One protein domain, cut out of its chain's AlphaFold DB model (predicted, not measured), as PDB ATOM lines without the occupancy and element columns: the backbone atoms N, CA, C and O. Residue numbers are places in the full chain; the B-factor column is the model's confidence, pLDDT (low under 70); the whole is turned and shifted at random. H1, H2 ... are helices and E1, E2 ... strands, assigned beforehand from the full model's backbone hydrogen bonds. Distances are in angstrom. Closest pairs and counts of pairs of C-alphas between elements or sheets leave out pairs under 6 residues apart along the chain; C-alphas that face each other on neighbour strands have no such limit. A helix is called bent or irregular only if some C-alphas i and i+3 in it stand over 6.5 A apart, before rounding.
ATOM      1  N   GLU A 308     512.234 514.710 862.248       82.25
ATOM      2  CA  GLU A 308     510.887 514.260 861.894       82.25
ATOM      3  C   GLU A 308     509.858 514.956 862.804       82.25
ATOM      4  O   GLU A 308     510.015 514.920 864.033       82.25
ATOM      5  N   PRO A 309     508.809 515.590 862.243       77.31
ATOM      6  CA  PRO A 309     507.789 516.264 863.033       77.31
ATOM      7  C   PRO A 309     507.026 515.263 863.901       77.31
ATOM      8  O   PRO A 309     506.832 514.108 863.539       77.31
ATOM      9  N   ASN A 310     506.568 515.729 865.061       87.62
ATOM     10  CA  ASN A 310     505.720 514.971 865.987       87.62
ATOM     11  C   ASN A 310     506.305 513.622 866.461       87.62
ATOM     12  O   ASN A 310     505.569 512.758 866.947       87.62
ATOM     13  N   ARG A 311     507.631 513.451 866.368       91.25
ATOM     14  CA  ARG A 311     508.360 512.444 867.135       91.25
ATOM     15  C   ARG A 311     508.629 512.958 868.546       91.25
ATOM     16  O   ARG A 311     509.101 514.077 868.742       91.25
ATOM     17  N   PHE A 312     508.387 512.089 869.513       91.88
ATOM     18  CA  PHE A 312     508.606 512.296 870.932       91.88
ATOM     19  C   PHE A 312     509.554 511.217 871.462       91.88
ATOM     20  O   PHE A 312     509.496 510.060 871.037       91.88
ATOM     21  N   TYR A 313     510.419 511.605 872.396       93.38
ATOM     22  CA  TYR A 313     511.250 510.690 873.170       93.38
ATOM     23  C   TYR A 313     510.832 510.826 874.630       93.38
ATOM     24  O   TYR A 313     510.882 511.931 875.165       93.38
ATOM     25  N   LEU A 314     510.347 509.739 875.230       95.44
ATOM     26  CA  LEU A 314     509.648 509.812 876.517       95.44
ATOM     27  C   LEU A 314     510.595 509.623 877.703       95.44
ATOM     28  O   LEU A 314     511.419 508.700 877.706       95.44
ATOM     29  N   THR A 315     510.426 510.449 878.737       96.19
ATOM     30  CA  THR A 315     511.097 510.261 880.031       96.19
ATOM     31  C   THR A 315     510.519 509.066 880.797       96.19
ATOM     32  O   THR A 315     509.454 508.538 880.465       96.19
ATOM     33  N   GLN A 316     511.181 508.660 881.886       96.00
ATOM     34  CA  GLN A 316     510.641 507.627 882.780       96.00
ATOM     35  C   GLN A 316     509.295 508.042 883.396       96.00
ATOM     36  O   GLN A 316     508.423 507.198 883.598       96.00
ATOM     37  N   ARG A 317     509.088 509.344 883.636       95.81
ATOM     38  CA  ARG A 317     507.841 509.898 884.175       95.81
ATOM     39  C   ARG A 317     506.703 509.841 883.162       95.81
ATOM     40  O   ARG A 317     505.598 509.450 883.531       95.81
ATOM     41  N   GLU A 318     506.962 510.174 881.899       95.81
ATOM     42  CA  GLU A 318     505.987 510.066 880.801       95.81
ATOM     43  C   GLU A 318     505.573 508.602 880.562       95.81
ATOM     44  O   GLU A 318     504.381 508.291 880.503       95.81
ATOM     45  N   VAL A 319     506.540 507.676 880.562       95.44
ATOM     46  CA  VAL A 319     506.274 506.231 880.456       95.44
ATOM     47  C   VAL A 319     505.475 505.702 881.655       95.44
ATOM     48  O   VAL A 319     504.442 505.064 881.458       95.44
ATOM     49  N   ALA A 320     505.885 506.000 882.893       94.50
ATOM     50  CA  ALA A 320     505.224 505.496 884.105       94.50
ATOM     51  C   ALA A 320     503.823 506.098 884.355       94.50
ATOM     52  O   ALA A 320     502.980 505.475 885.003       94.50
ATOM     53  N   SER A 321     503.556 507.302 883.841       93.94
ATOM     54  CA  SER A 321     502.229 507.932 883.894       93.94
ATOM     55  C   SER A 321     501.303 507.525 882.744       93.94
ATOM     56  O   SER A 321     500.086 507.653 882.874       93.94
ATOM     57  N   GLY A 322     501.841 507.029 881.624       94.50
ATOM     58  CA  GLY A 322     501.056 506.838 880.401       94.50
ATOM     59  C   GLY A 322     500.646 508.162 879.752       94.50
ATOM     60  O   GLY A 322     499.532 508.270 879.221       94.50
ATOM     61  N   ALA A 323     501.526 509.162 879.845       94.25
ATOM     62  CA  ALA A 323     501.311 510.528 879.394       94.25
ATOM     63  C   ALA A 323     502.364 510.977 878.368       94.25
ATOM     64  O   ALA A 323     503.391 510.329 878.173       94.25
ATOM     65  N   LEU A 324     502.074 512.089 877.698       93.62
ATOM     66  CA  LEU A 324     502.844 512.642 876.592       93.62
ATOM     67  C   LEU A 324     502.756 514.173 876.627       93.62
ATOM     68  O   LEU A 324     501.672 514.731 876.420       93.62
ATOM     69  N   ARG A 325     503.876 514.862 876.861       91.62
ATOM     70  CA  ARG A 325     503.958 516.329 876.757       91.62
ATOM     71  C   ARG A 325     504.030 516.734 875.279       91.62
ATOM     72  O   ARG A 325     504.998 516.415 874.588       91.62
ATOM     73  N   VAL A 326     503.027 517.454 874.775       89.44
ATOM     74  CA  VAL A 326     502.996 517.959 873.388       89.44
ATOM     75  C   VAL A 326     503.455 519.417 873.299       89.44
ATOM     76  O   VAL A 326     503.402 520.176 874.265       89.44
ATOM     77  N   LYS A 327     503.955 519.834 872.129       83.19
ATOM     78  CA  LYS A 327     504.401 521.219 871.910       83.19
ATOM     79  C   LYS A 327     503.182 522.115 871.580       83.19
ATOM     80  O   LYS A 327     502.297 521.677 870.840       83.19
ATOM     81  N   PRO A 328     503.117 523.366 872.087       78.94
ATOM     82  CA  PRO A 328     501.987 524.260 871.840       78.94
ATOM     83  C   PRO A 328     501.696 524.472 870.351       78.94
ATOM     84  O   PRO A 328     502.553 524.954 869.611       78.94
ATOM     85  N   GLY A 329     500.470 524.155 869.931       79.06
ATOM     86  CA  GLY A 329     500.008 524.340 868.551       79.06
ATOM     87  C   GLY A 329     500.463 523.271 867.551       79.06
ATOM     88  O   GLY A 329     500.276 523.472 866.354       79.06
ATOM     89  N   THR A 330     501.033 522.148 868.003       81.25
ATOM     90  CA  THR A 330     501.394 521.016 867.128       81.25
ATOM     91  C   THR A 330     500.179 520.328 866.491       81.25
ATOM     92  O   THR A 330     500.278 519.838 865.369       81.25
ATOM     93  N   PHE A 331     499.033 520.315 867.175       85.06
ATOM     94  CA  PHE A 331     497.805 519.643 866.737       85.06
ATOM     95  C   PHE A 331     496.575 520.548 866.928       85.06
ATOM     96  O   PHE A 331     496.605 521.496 867.716       85.06
ATOM     97  N   GLN A 332     495.485 520.249 866.218       81.56
ATOM     98  CA  GLN A 332     494.229 521.008 866.236       81.56
ATOM     99  C   GLN A 332     493.082 520.132 866.761       81.56
ATOM    100  O   GLN A 332     492.333 519.548 865.987       81.56
ATOM    101  N   PHE A 333     492.949 520.032 868.085       73.12
ATOM    102  CA  PHE A 333     492.010 519.116 868.764       73.12
ATOM    103  C   PHE A 333     490.518 519.535 868.720       73.12
ATOM    104  O   PHE A 333     489.653 518.843 869.256       73.12
ATOM    105  N   GLY A 334     490.194 520.676 868.101       74.00
ATOM    106  CA  GLY A 334     488.825 521.201 868.025       74.00
ATOM    107  C   GLY A 334     488.238 521.555 869.398       74.00
ATOM    108  O   GLY A 334     488.914 522.158 870.232       74.00
ATOM    109  N   GLU A 335     486.972 521.190 869.618       71.88
ATOM    110  CA  GLU A 335     486.286 521.285 870.922       71.88
ATOM    111  C   GLU A 335     486.334 519.958 871.716       71.88
ATOM    112  O   GLU A 335     485.798 519.882 872.820       71.88
ATOM    113  N   SER A 336     486.966 518.907 871.172       81.44
ATOM    114  CA  SER A 336     487.070 517.585 871.803       81.44
ATOM    115  C   SER A 336     488.261 517.537 872.762       81.44
ATOM    116  O   SER A 336     489.368 517.930 872.393       81.44
ATOM    117  N   ILE A 337     488.068 517.000 873.972       88.31
ATOM    118  CA  ILE A 337     489.198 516.631 874.845       88.31
ATOM    119  C   ILE A 337     489.533 515.143 874.754       88.31
ATOM    120  O   ILE A 337     490.651 514.752 875.065       88.31
ATOM    121  N   GLU A 338     488.586 514.304 874.340       91.19
ATOM    122  CA  GLU A 338     488.803 512.884 874.077       91.19
ATOM    123  C   GLU A 338     489.207 512.672 872.621       91.19
ATOM    124  O   GLU A 338     488.606 513.244 871.708       91.19
ATOM    125  N   LEU A 339     490.230 511.841 872.426       91.06
ATOM    126  CA  LEU A 339     490.846 511.550 871.139       91.06
ATOM    127  C   LEU A 339     490.849 510.037 870.900       91.06
ATOM    128  O   LEU A 339     491.234 509.264 871.783       91.06
ATOM    129  N   THR A 340     490.509 509.619 869.685       91.25
ATOM    130  CA  THR A 340     490.696 508.239 869.222       91.25
ATOM    131  C   THR A 340     492.079 508.110 868.591       91.25
ATOM    132  O   THR A 340     492.327 508.644 867.508       91.25
ATOM    133  N   ALA A 341     492.981 507.375 869.241       92.94
ATOM    134  CA  ALA A 341     494.307 507.065 868.714       92.94
ATOM    135  C   ALA A 341     494.394 505.594 868.287       92.94
ATOM    136  O   ALA A 341     493.971 504.712 869.030       92.94
ATOM    137  N   HIS A 342     494.964 505.307 867.114       93.69
ATOM    138  CA  HIS A 342     495.154 503.932 866.640       93.69
ATOM    139  C   HIS A 342     496.620 503.615 866.332       93.69
ATOM    140  O   HIS A 342     497.332 504.412 865.723       93.69
ATOM    141  N   GLU A 343     497.069 502.436 866.759       92.31
ATOM    142  CA  GLU A 343     498.436 501.969 866.518       92.31
ATOM    143  C   GLU A 343     498.592 501.493 865.067       92.31
ATOM    144  O   GLU A 343     497.901 500.563 864.643       92.31
ATOM    145  N   VAL A 344     499.531 502.077 864.313       88.12
ATOM    146  CA  VAL A 344     499.732 501.788 862.876       88.12
ATOM    147  C   VAL A 344     499.962 500.290 862.607       88.12
ATOM    148  O   VAL A 344     499.438 499.743 861.634       88.12
ATOM    149  N   GLY A 345     500.708 499.606 863.484       78.81
ATOM    150  CA  GLY A 345     501.068 498.194 863.322       78.81
ATOM    151  C   GLY A 345     499.968 497.189 863.690       78.81
ATOM    152  O   GLY A 345     499.761 496.217 862.964       78.81
ATOM    153  N   THR A 346     499.261 497.393 864.809       79.88
ATOM    154  CA  THR A 346     498.285 496.412 865.338       79.88
ATOM    155  C   THR A 346     496.829 496.775 865.050       79.88
ATOM    156  O   THR A 346     495.960 495.906 865.119       79.88
ATOM    157  N   LYS A 347     496.554 498.052 864.748       77.81
ATOM    158  CA  LYS A 347     495.218 498.668 864.733       77.81
ATOM    159  C   LYS A 347     494.477 498.593 866.075       77.81
ATOM    160  O   LYS A 347     493.253 498.704 866.098       77.81
ATOM    161  N   LYS A 348     495.195 498.436 867.195       86.81
ATOM    162  CA  LYS A 348     494.631 498.636 868.534       86.81
ATOM    163  C   LYS A 348     494.209 500.099 868.677       86.81
ATOM    164  O   LYS A 348     495.014 501.005 868.466       86.81
ATOM    165  N   GLU A 349     492.948 500.299 869.034       89.75
ATOM    166  CA  GLU A 349     492.355 501.605 869.312       89.75
ATOM    167  C   GLU A 349     492.525 501.950 870.801       89.75
ATOM    168  O   GLU A 349     492.375 501.085 871.670       89.75
ATOM    169  N   LEU A 350     492.866 503.205 871.090       91.69
ATOM    170  CA  LEU A 350     493.035 503.771 872.425       91.69
ATOM    171  C   LEU A 350     492.205 505.051 872.552       91.69
ATOM    172  O   LEU A 350     492.248 505.920 871.681       91.69
ATOM    173  N   THR A 351     491.513 505.188 873.680       91.19
ATOM    174  CA  THR A 351     490.888 506.443 874.106       91.19
ATOM    175  C   THR A 351     491.916 507.262 874.878       91.19
ATOM    176  O   THR A 351     492.329 506.861 875.967       91.19
ATOM    177  N   LEU A 352     492.329 508.399 874.323       92.56
ATOM    178  CA  LEU A 352     493.226 509.350 874.977       92.56
ATOM    179  C   LEU A 352     492.458 510.605 875.406       92.56
ATOM    180  O   LEU A 352     491.396 510.906 874.866       92.56
ATOM    181  N   TYR A 353     493.017 511.360 876.349       92.12
ATOM    182  CA  TYR A 353     492.484 512.642 876.808       92.12
ATOM    183  C   TYR A 353     493.561 513.727 876.734       92.12
ATOM    184  O   TYR A 353     494.669 513.529 877.235       92.12
ATOM    185  N   TYR A 354     493.231 514.868 876.134       91.56
ATOM    186  CA  TYR A 354     494.090 516.041 876.001       91.56
ATOM    187  C   TYR A 354     493.691 517.152 876.979       91.56
ATOM    188  O   TYR A 354     492.515 517.470 877.151       91.56
ATOM    189  N   TYR A 355     494.697 517.763 877.601       89.62
ATOM    190  CA  TYR A 355     494.563 518.805 878.612       89.62
ATOM    191  C   TYR A 355     495.269 520.067 878.097       89.62
ATOM    192  O   TYR A 355     496.503 520.131 878.130       89.62
ATOM    193  N   PRO A 356     494.520 521.069 877.594       84.94
ATOM    194  CA  PRO A 356     495.104 522.219 876.907       84.94
ATOM    195  C   PRO A 356     495.927 523.136 877.817       84.94
ATOM    196  O   PRO A 356     496.848 523.779 877.321       84.94
ATOM    197  N   ASP A 357     495.647 523.179 879.124       83.75
ATOM    198  CA  ASP A 357     496.403 524.013 880.071       83.75
ATOM    199  C   ASP A 357     497.881 523.585 880.156       83.75
ATOM    200  O   ASP A 357     498.774 524.426 880.088       83.75
ATOM    201  N   ASP A 358     498.121 522.271 880.256       81.88
ATOM    202  CA  ASP A 358     499.456 521.672 880.439       81.88
ATOM    203  C   ASP A 358     500.106 521.253 879.111       81.88
ATOM    204  O   ASP A 358     501.264 520.845 879.096       81.88
ATOM    205  N   GLN A 359     499.362 521.307 877.997       87.94
ATOM    206  CA  GLN A 359     499.741 520.691 876.719       87.94
ATOM    207  C   GLN A 359     500.072 519.196 876.884       87.94
ATOM    208  O   GLN A 359     501.109 518.704 876.443       87.94
ATOM    209  N   LEU A 360     499.174 518.465 877.545       91.31
ATOM    210  CA  LEU A 360     499.383 517.075 877.951       91.31
ATOM    211  C   LEU A 360     498.358 516.150 877.288       91.31
ATOM    212  O   LEU A 360     497.161 516.420 877.353       91.31
ATOM    213  N   ILE A 361     498.804 515.038 876.703       93.69
ATOM    214  CA  ILE A 361     497.942 513.914 876.309       93.69
ATOM    215  C   ILE A 361     498.160 512.765 877.301       93.69
ATOM    216  O   ILE A 361     499.292 512.478 877.678       93.69
ATOM    217  N   MET A 362     497.091 512.090 877.718       93.00
ATOM    218  CA  MET A 362     497.139 510.924 878.607       93.00
ATOM    219  C   MET A 362     496.240 509.792 878.118       93.00
ATOM    220  O   MET A 362     495.288 510.025 877.379       93.00
ATOM    221  N   GLY A 363     496.510 508.572 878.583       91.31
ATOM    222  CA  GLY A 363     495.730 507.369 878.260       91.31
ATOM    223  C   GLY A 363     496.572 506.222 877.698       91.31
ATOM    224  O   GLY A 363     496.054 505.135 877.459       91.31
ATOM    225  N   PHE A 364     497.884 506.420 877.537       94.00
ATOM    226  CA  PHE A 364     498.792 505.376 877.068       94.00
ATOM    227  C   PHE A 364     499.136 504.325 878.135       94.00
ATOM    228  O   PHE A 364     499.777 503.342 877.790       94.00
ATOM    229  N   LYS A 365     498.724 504.482 879.405       92.06
ATOM    230  CA  LYS A 365     499.186 503.647 880.533       92.06
ATOM    231  C   LYS A 365     498.996 502.142 880.298       92.06
ATOM    232  O   LYS A 365     499.985 501.426 880.166       92.06
ATOM    233  N   ASP A 366     497.754 501.685 880.125       91.75
ATOM    234  CA  ASP A 366     497.400 500.282 879.836       91.75
ATOM    235  C   ASP A 366     498.110 499.727 878.577       91.75
ATOM    236  O   ASP A 366     498.251 498.516 878.392       91.75
ATOM    237  N   TYR A 367     498.516 500.608 877.658       93.44
ATOM    238  CA  TYR A 367     499.257 500.249 876.453       93.44
ATOM    239  C   TYR A 367     500.767 500.137 876.727       93.44
ATOM    240  O   TYR A 367     501.344 499.109 876.383       93.44
ATOM    241  N   PHE A 368     501.385 501.117 877.393       94.25
ATOM    242  CA  PHE A 368     502.797 501.115 877.794       94.25
ATOM    243  C   PHE A 368     503.125 499.971 878.758       94.25
ATOM    244  O   PHE A 368     504.139 499.303 878.565       94.25
ATOM    245  N   GLU A 369     502.253 499.674 879.724       92.69
ATOM    246  CA  GLU A 369     502.364 498.478 880.570       92.69
ATOM    247  C   GLU A 369     502.288 497.199 879.717       92.69
ATOM    248  O   GLU A 369     503.145 496.319 879.822       92.69
ATOM    249  N   GLY A 370     501.316 497.125 878.798       91.88
ATOM    250  CA  GLY A 370     501.118 495.984 877.902       91.88
ATOM    251  C   GLY A 370     502.281 495.710 876.936       91.88
ATOM    252  O   GLY A 370     502.552 494.548 876.638       91.88
ATOM    253  N   ILE A 371     502.991 496.748 876.476       91.38
ATOM    254  CA  ILE A 371     504.201 496.611 875.643       91.38
ATOM    255  C   ILE A 371     505.508 496.634 876.448       91.38
ATOM    256  O   ILE A 371     506.574 496.553 875.842       91.38
ATOM    257  N   ARG A 372     505.454 496.754 877.785       93.06
ATOM    258  CA  ARG A 372     506.622 496.948 878.667       93.06
ATOM    259  C   ARG A 372     507.525 498.089 878.187       93.06
ATOM    260  O   ARG A 372     508.704 497.881 877.898       93.06
ATOM    261  N   ALA A 373     506.956 499.276 878.008       93.75
ATOM    262  CA  ALA A 373     507.693 500.445 877.543       93.75
ATOM    263  C   ALA A 373     508.849 500.816 878.492       93.75
ATOM    264  O   ALA A 373     508.772 500.612 879.701       93.75
ATOM    265  N   LEU A 374     509.916 501.375 877.920       94.00
ATOM    266  CA  LEU A 374     511.091 501.889 878.628       94.00
ATOM    267  C   LEU A 374     511.249 503.379 878.305       94.00
ATOM    268  O   LEU A 374     510.819 503.823 877.237       94.00
ATOM    269  N   GLN A 375     511.902 504.147 879.180       94.31
ATOM    270  CA  GLN A 375     512.325 505.511 878.838       94.31
ATOM    271  C   GLN A 375     513.268 505.540 877.624       94.31
ATOM    272  O   GLN A 375     513.851 504.528 877.231       94.31
ATOM    273  N   ALA A 376     513.345 506.705 876.979       93.81
ATOM    274  CA  ALA A 376     513.909 506.889 875.639       93.81
ATOM    275  C   ALA A 376     513.169 506.126 874.519       93.81
ATOM    276  O   ALA A 376     513.673 506.044 873.395       93.81
ATOM    277  N   LEU A 377     511.955 505.624 874.784       93.38
ATOM    278  CA  LEU A 377     510.996 505.198 873.763       93.38
ATOM    279  C   LEU A 377     510.773 506.323 872.741       93.38
ATOM    280  O   LEU A 377     510.356 507.423 873.098       93.38
ATOM    281  N   SER A 378     511.007 506.010 871.466       92.81
ATOM    282  CA  SER A 378     510.609 506.830 870.320       92.81
ATOM    283  C   SER A 378     509.152 506.544 869.938       92.81
ATOM    284  O   SER A 378     508.863 505.478 869.383       92.81
ATOM    285  N   LEU A 379     508.267 507.514 870.170       94.12
ATOM    286  CA  LEU A 379     506.860 507.501 869.754       94.12
ATOM    287  C   LEU A 379     506.624 508.595 868.704       94.12
ATOM    288  O   LEU A 379     506.981 509.748 868.930       94.12
ATOM    289  N   THR A 380     506.009 508.257 867.571       93.62
ATOM    290  CA  THR A 380     505.506 509.242 866.595       93.62
ATOM    291  C   THR A 380     503.987 509.341 866.732       93.62
ATOM    292  O   THR A 380     503.325 508.308 866.848       93.62
ATOM    293  N   LEU A 381     503.430 510.556 866.725       93.94
ATOM    294  CA  LEU A 381     501.985 510.811 866.816       93.94
ATOM    295  C   LEU A 381     501.535 511.756 865.694       93.94
ATOM    296  O   LEU A 381     502.017 512.877 865.592       93.94
ATOM    297  N   GLU A 382     500.571 511.342 864.879       92.19
ATOM    298  CA  GLU A 382     500.086 512.122 863.737       92.19
ATOM    299  C   GLU A 382     498.570 512.306 863.791       92.19
ATOM    300  O   GLU A 382     497.828 511.385 864.135       92.19
ATOM    301  N   GLN A 383     498.102 513.503 863.431       91.38
ATOM    302  CA  GLN A 383     496.680 513.821 863.381       91.38
ATOM    303  C   GLN A 383     496.108 513.484 861.996       91.38
ATOM    304  O   GLN A 383     496.564 514.005 860.982       91.38
ATOM    305  N   VAL A 384     495.090 512.623 861.968       90.31
ATOM    306  CA  VAL A 384     494.411 512.121 860.756       90.31
ATOM    307  C   VAL A 384     493.007 512.736 860.603       90.31
ATOM    308  O   VAL A 384     492.435 512.741 859.514       90.31
ATOM    309  N   GLY A 385     492.448 513.286 861.683       84.19
ATOM    310  CA  GLY A 385     491.207 514.065 861.714       84.19
ATOM    311  C   GLY A 385     491.103 514.876 863.009       84.19
ATOM    312  O   GLY A 385     491.982 514.777 863.862       84.19
ATOM    313  N   GLU A 386     490.042 515.668 863.180       79.19
ATOM    314  CA  GLU A 386     489.892 516.601 864.317       79.19
ATOM    315  C   GLU A 386     490.089 515.922 865.687       79.19
ATOM    316  O   GLU A 386     490.878 516.396 866.500       79.19
ATOM    317  N   ASP A 387     489.468 514.758 865.894       81.00
ATOM    318  CA  ASP A 387     489.579 513.927 867.100       81.00
ATOM    319  C   ASP A 387     490.338 512.602 866.873       81.00
ATOM    320  O   ASP A 387     490.340 511.727 867.742       81.00
ATOM    321  N   ARG A 388     490.988 512.425 865.711       88.50
ATOM    322  CA  ARG A 388     491.573 511.142 865.276       88.50
ATOM    323  C   ARG A 388     493.063 511.216 865.028       88.50
ATOM    324  O   ARG A 388     493.536 512.009 864.218       88.50
ATOM    325  N   PHE A 389     493.778 510.290 865.650       92.25
ATOM    326  CA  PHE A 389     495.228 510.204 865.618       92.25
ATOM    327  C   PHE A 389     495.683 508.804 865.210       92.25
ATOM    328  O   PHE A 389     495.033 507.807 865.535       92.25
ATOM    329  N   GLN A 390     496.817 508.723 864.523       93.88
ATOM    330  CA  GLN A 390     497.592 507.492 864.372       93.88
ATOM    331  C   GLN A 390     498.898 507.631 865.148       93.88
ATOM    332  O   GLN A 390     499.451 508.728 865.238       93.88
ATOM    333  N   PHE A 391     499.385 506.541 865.732       94.50
ATOM    334  CA  PHE A 391     500.663 506.547 866.435       94.50
ATOM    335  C   PHE A 391     501.490 505.300 866.128       94.50
ATOM    336  O   PHE A 391     500.958 504.214 865.876       94.50
ATOM    337  N   GLU A 392     502.809 505.463 866.167       93.50
ATOM    338  CA  GLU A 392     503.772 504.375 866.021       93.50
ATOM    339  C   GLU A 392     504.750 504.377 867.197       93.50
ATOM    340  O   GLU A 392     505.328 505.405 867.551       93.50
ATOM    341  N   VAL A 393     504.958 503.194 867.775       92.69
ATOM    342  CA  VAL A 393     506.027 502.918 868.734       92.69
ATOM    343  C   VAL A 393     507.099 502.083 868.048       92.69
ATOM    344  O   VAL A 393     506.848 500.970 867.582       92.69
ATOM    345  N   ARG A 394     508.325 502.611 868.006       89.81
ATOM    346  CA  ARG A 394     509.446 501.928 867.354       89.81
ATOM    347  C   ARG A 394     509.863 500.692 868.160       89.81
ATOM    348  O   ARG A 394     510.269 500.801 869.314       89.81
ATOM    349  N   THR A 395     509.818 499.518 867.535       89.12
ATOM    350  CA  THR A 395     510.197 498.223 868.136       89.12
ATOM    351  C   THR A 395     511.422 497.607 867.449       89.12
ATOM    352  O   THR A 395     511.827 498.041 866.368       89.12
ATOM    353  N   THR A 396     512.046 496.587 868.055       85.19
ATOM    354  CA  THR A 396     513.111 495.803 867.402       85.19
ATOM    355  C   THR A 396     512.967 494.295 867.603       85.19
ATOM    356  O   THR A 396     512.461 493.823 868.614       85.19
ATOM    357  N   LYS A 397     513.523 493.515 866.664       82.44
ATOM    358  CA  LYS A 397     513.566 492.042 866.738       82.44
ATOM    359  C   LYS A 397     514.447 491.480 867.863       82.44
ATOM    360  O   LYS A 397     514.349 490.290 868.142       82.44
ATOM    361  N   LYS A 398     515.340 492.287 868.450       81.81
ATOM    362  CA  LYS A 398     516.172 491.884 869.599       81.81
ATOM    363  C   LYS A 398     515.557 492.293 870.940       81.81
ATOM    364  O   LYS A 398     515.974 491.769 871.965       81.81
ATOM    365  N   GLY A 399     514.601 493.222 870.914       80.62
ATOM    366  CA  GLY A 399     514.169 493.953 872.096       80.62
ATOM    367  C   GLY A 399     515.271 494.829 872.702       80.62
ATOM    368  O   GLY A 399     516.361 494.977 872.144       80.62
ATOM    369  N   THR A 400     514.953 495.383 873.864       88.00
ATOM    370  CA  THR A 400     515.871 496.016 874.810       88.00
ATOM    371  C   THR A 400     515.654 495.327 876.159       88.00
ATOM    372  O   THR A 400     514.507 495.099 876.550       88.00
ATOM    373  N   VAL A 401     516.733 494.969 876.857       89.19
ATOM    374  CA  VAL A 401     516.673 494.448 878.232       89.19
ATOM    375  C   VAL A 401     517.245 495.513 879.158       89.19
ATOM    376  O   VAL A 401     518.305 496.063 878.871       89.19
ATOM    377  N   SER A 402     516.528 495.814 880.233       90.19
ATOM    378  CA  SER A 402     516.880 496.819 881.239       90.19
ATOM    379  C   SER A 402     516.431 496.324 882.614       90.19
ATOM    380  O   SER A 402     515.638 495.387 882.695       90.19
ATOM    381  N   ASP A 403     516.930 496.918 883.691       92.19
ATOM    382  CA  ASP A 403     516.322 496.746 885.009       92.19
ATOM    383  C   ASP A 403     514.935 497.395 885.060       92.19
ATOM    384  O   ASP A 403     514.632 498.353 884.344       92.19
ATOM    385  N   ARG A 404     514.066 496.860 885.915       92.12
ATOM    386  CA  ARG A 404     512.762 497.440 886.204       92.12
ATOM    387  C   ARG A 404     512.958 498.693 887.050       92.12
ATOM    388  O   ARG A 404     513.592 498.654 888.099       92.12
ATOM    389  N   VAL A 405     512.373 499.800 886.602       94.00
ATOM    390  CA  VAL A 405     512.396 501.076 887.320       94.00
ATOM    391  C   VAL A 405     510.983 501.420 887.779       94.00
ATOM    392  O   VAL A 405     510.067 501.528 886.963       94.00
ATOM    393  N   GLU A 406     510.813 501.609 889.084       93.69
ATOM    394  CA  GLU A 406     509.532 501.926 889.724       93.69
ATOM    395  C   GLU A 406     509.574 503.303 890.391       93.69
ATOM    396  O   GLU A 406     510.644 503.812 890.718       93.69
ATOM    397  N   TYR A 407     508.409 503.924 890.591       95.06
ATOM    398  CA  TYR A 407     508.319 505.172 891.348       95.06
ATOM    399  C   TYR A 407     508.249 504.877 892.849       95.06
ATOM    400  O   TYR A 407     507.384 504.127 893.300       95.06
ATOM    401  N   ASP A 408     509.156 505.483 893.603       94.88
ATOM    402  CA  ASP A 408     509.234 505.441 895.055       94.88
ATOM    403  C   ASP A 408     508.477 506.657 895.624       94.88
ATOM    404  O   ASP A 408     508.940 507.790 895.461       94.88
ATOM    405  N   PRO A 409     507.298 506.472 896.247       91.94
ATOM    406  CA  PRO A 409     506.494 507.585 896.743       91.94
ATOM    407  C   PRO A 409     507.056 508.209 898.026       91.94
ATOM    408  O   PRO A 409     506.696 509.343 898.328       91.94
ATOM    409  N   ASP A 410     507.928 507.505 898.757       91.56
ATOM    410  CA  ASP A 410     508.445 507.949 900.054       91.56
ATOM    411  C   ASP A 410     509.644 508.894 899.868       91.56
ATOM    412  O   ASP A 410     509.703 509.942 900.507       91.56
ATOM    413  N   LYS A 411     510.552 508.588 898.923       89.69
ATOM    414  CA  LYS A 411     511.561 509.555 898.427       89.69
ATOM    415  C   LYS A 411     511.028 510.486 897.324       89.69
ATOM    416  O   LYS A 411     511.667 511.475 896.960       89.69
ATOM    417  N   GLY A 412     509.876 510.176 896.735       91.00
ATOM    418  CA  GLY A 412     509.271 510.947 895.647       91.00
ATOM    419  C   GLY A 412     510.053 510.922 894.322       91.00
ATOM    420  O   GLY A 412     509.920 511.855 893.526       91.00
ATOM    421  N   THR A 413     510.866 509.891 894.079       94.12
ATOM    422  CA  THR A 413     511.762 509.740 892.911       94.12
ATOM    423  C   THR A 413     511.646 508.327 892.317       94.12
ATOM    424  O   THR A 413     510.767 507.564 892.708       94.12
ATOM    425  N   PHE A 414     512.472 507.955 891.343       95.88
ATOM    426  CA  PHE A 414     512.478 506.608 890.757       95.88
ATOM    427  C   PHE A 414     513.568 505.728 891.375       95.88
ATOM    428  O   PHE A 414     514.631 506.229 891.722       95.88
ATOM    429  N   ARG A 415     513.316 504.419 891.487       94.88
ATOM    430  CA  ARG A 415     514.282 503.420 891.969       94.88
ATOM    431  C   ARG A 415     514.394 502.233 891.024       94.88
ATOM    432  O   ARG A 415     513.410 501.844 890.393       94.88
ATOM    433  N   VAL A 416     515.573 501.626 890.992       93.94
ATOM    434  CA  VAL A 416     515.829 500.351 890.310       93.94
ATOM    435  C   VAL A 416     515.351 499.188 891.186       93.94
ATOM    436  O   VAL A 416     515.435 499.260 892.412       93.94
ATOM    437  N   THR A 417     514.868 498.105 890.580       91.62
ATOM    438  CA  THR A 417     514.656 496.813 891.249       91.62
ATOM    439  C   THR A 417     515.373 495.690 890.494       91.62
ATOM    440  O   THR A 417     515.674 495.817 889.310       91.62
ATOM    441  N   GLU A 418     515.647 494.574 891.174       84.06
ATOM    442  CA  GLU A 418     516.431 493.440 890.644       84.06
ATOM    443  C   GLU A 418     515.754 492.679 889.476       84.06
ATOM    444  O   GLU A 418     516.337 491.761 888.894       84.06
ATOM    445  N   GLU A 419     514.513 493.024 889.107       90.00
ATOM    446  CA  GLU A 419     513.798 492.381 888.001       90.00
ATOM    447  C   GLU A 419     514.264 492.929 886.640       90.00
ATOM    448  O   GLU A 419     514.004 494.080 886.294       90.00
ATOM    449  N   LYS A 420     514.882 492.090 885.800       91.31
ATOM    450  CA  LYS A 420     515.210 492.457 884.410       91.31
ATOM    451  C   LYS A 420     513.964 492.416 883.511       91.31
ATOM    452  O   LYS A 420     513.392 491.354 883.259       91.31
ATOM    453  N   VAL A 421     513.592 493.556 882.934       89.88
ATOM    454  CA  VAL A 421     512.501 493.692 881.959       89.88
ATOM    455  C   VAL A 421     513.028 493.481 880.542       89.88
ATOM    456  O   VAL A 421     513.781 494.295 880.010       89.88
ATOM    457  N   ALA A 422     512.565 492.417 879.883       91.00
ATOM    458  CA  ALA A 422     512.679 492.279 878.432       91.00
ATOM    459  C   ALA A 422     511.510 493.003 877.738       91.00
ATOM    460  O   ALA A 422     510.346 492.619 877.919       91.00
ATOM    461  N   SER A 423     511.837 494.023 876.940       92.06
ATOM    462  CA  SER A 423     510.903 494.865 876.184       92.06
ATOM    463  C   SER A 423     511.105 494.718 874.666       92.06
ATOM    464  O   SER A 423     512.248 494.673 874.217       92.06
ATOM    465  N   PRO A 424     510.046 494.692 873.832       90.50
ATOM    466  CA  PRO A 424     510.163 494.774 872.371       90.50
ATOM    467  C   PRO A 424     510.547 496.177 871.858       90.50
ATOM    468  O   PRO A 424     510.870 496.327 870.677       90.50
ATOM    469  N   VAL A 425     510.488 497.209 872.709       91.12
ATOM    470  CA  VAL A 425     510.685 498.620 872.342       91.12
ATOM    471  C   VAL A 425     512.142 498.935 871.975       91.12
ATOM    472  O   VAL A 425     513.091 498.367 872.521       91.12
ATOM    473  N   PHE A 426     512.322 499.875 871.044       88.88
ATOM    474  CA  PHE A 426     513.594 500.550 870.801       88.88
ATOM    475  C   PHE A 426     513.745 501.761 871.728       88.88
ATOM    476  O   PHE A 426     513.081 502.781 871.531       88.88
TER     477      PHE A 426
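This is residues 308 to 426 of the 724 residues of an uncharacterized protein of Candidatus Aminicenantes bacterium (UniProt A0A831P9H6). Seven strands curl into a nearly closed barrel, E1 E6 E7 E3 E4 E5 E2, and a long bent hairpin, E8 and E9, swings away from one end of it. The short helices H1 and H2 sit at that end, H1 between the barrel and the hairpin. The 119 printed residues hold two named helices and nine named strands, along the chain E1 H1 E2 E3 E4 E5 H2 E6 E7 E8 E9; the class is mostly strand, the larger sheet mixed. The whole is compact, with a radius of gyration of the C-alphas of 14.8 A and spans of 45 by 36 by 24 A.

Start with the strongly twisted sheet: E1, residues 311 to 313, then E6, 378 to 385, E7, 388 to 393, E3, 338 to 343, E4, 349 to 355, E5, 360 to 362, and E2, 323 to 325. Its edge strands E1 and E2 are only just apart, at 8.1 A. E7 and E3 are parallel, with N 389 and O 340 2.9 A apart; the other neighbours are antiparallel, for instance the hairpin E6 and E7, with N 382 and O 390 at 2.9 A. E3 E4 E5 form a meander, each strand the antiparallel neighbour of the one before; with E2, the antiparallel neighbour of E5, they make a Greek key. Look at N 324 and O 361, 2.8 A apart, for E5 and E2. H1, residues 316 to 321, is on the sheet; its closest C-alphas to E2 are Glu 318 and Leu 324, 5.9 A. H2, residues 365 to 370, only grazes the sheet. H1 and H2 touch at Ser 321 and Lys 365, whose C-alphas are 6.2 A apart, and are only just about perpendicular at 70.4 degrees. E7 runs on at 99 degrees into E8, residues 395 to 408, a hairpin with E9, residues 413 to 425; N 406 and O 415 are 2.9 A apart. In H1 and H2 every O i to N i+4 pair is within hydrogen-bond range.

Find C-alpha 311 at (508.360, 512.444, 867.135), where E1 begins. E6 measures 22.4 A from first to last C-alpha, E4 19.7 A. E8, 27.9 A long, starts at C-alpha 395, (510.197, 498.223, 868.136), and bends by 117 degrees at residue 398. E9, 23.4 A, bends by 100 degrees at residue 418 and ends at C-alpha 425, (510.685, 498.620, 872.342).

The C-alphas of Glu 335 and Glu 418 are the two farthest apart, 45.5 A. The printed part has no cut. The link from E2 to E3, residues 326 to 337, is long. No printed residue is under 70 in pLDDT.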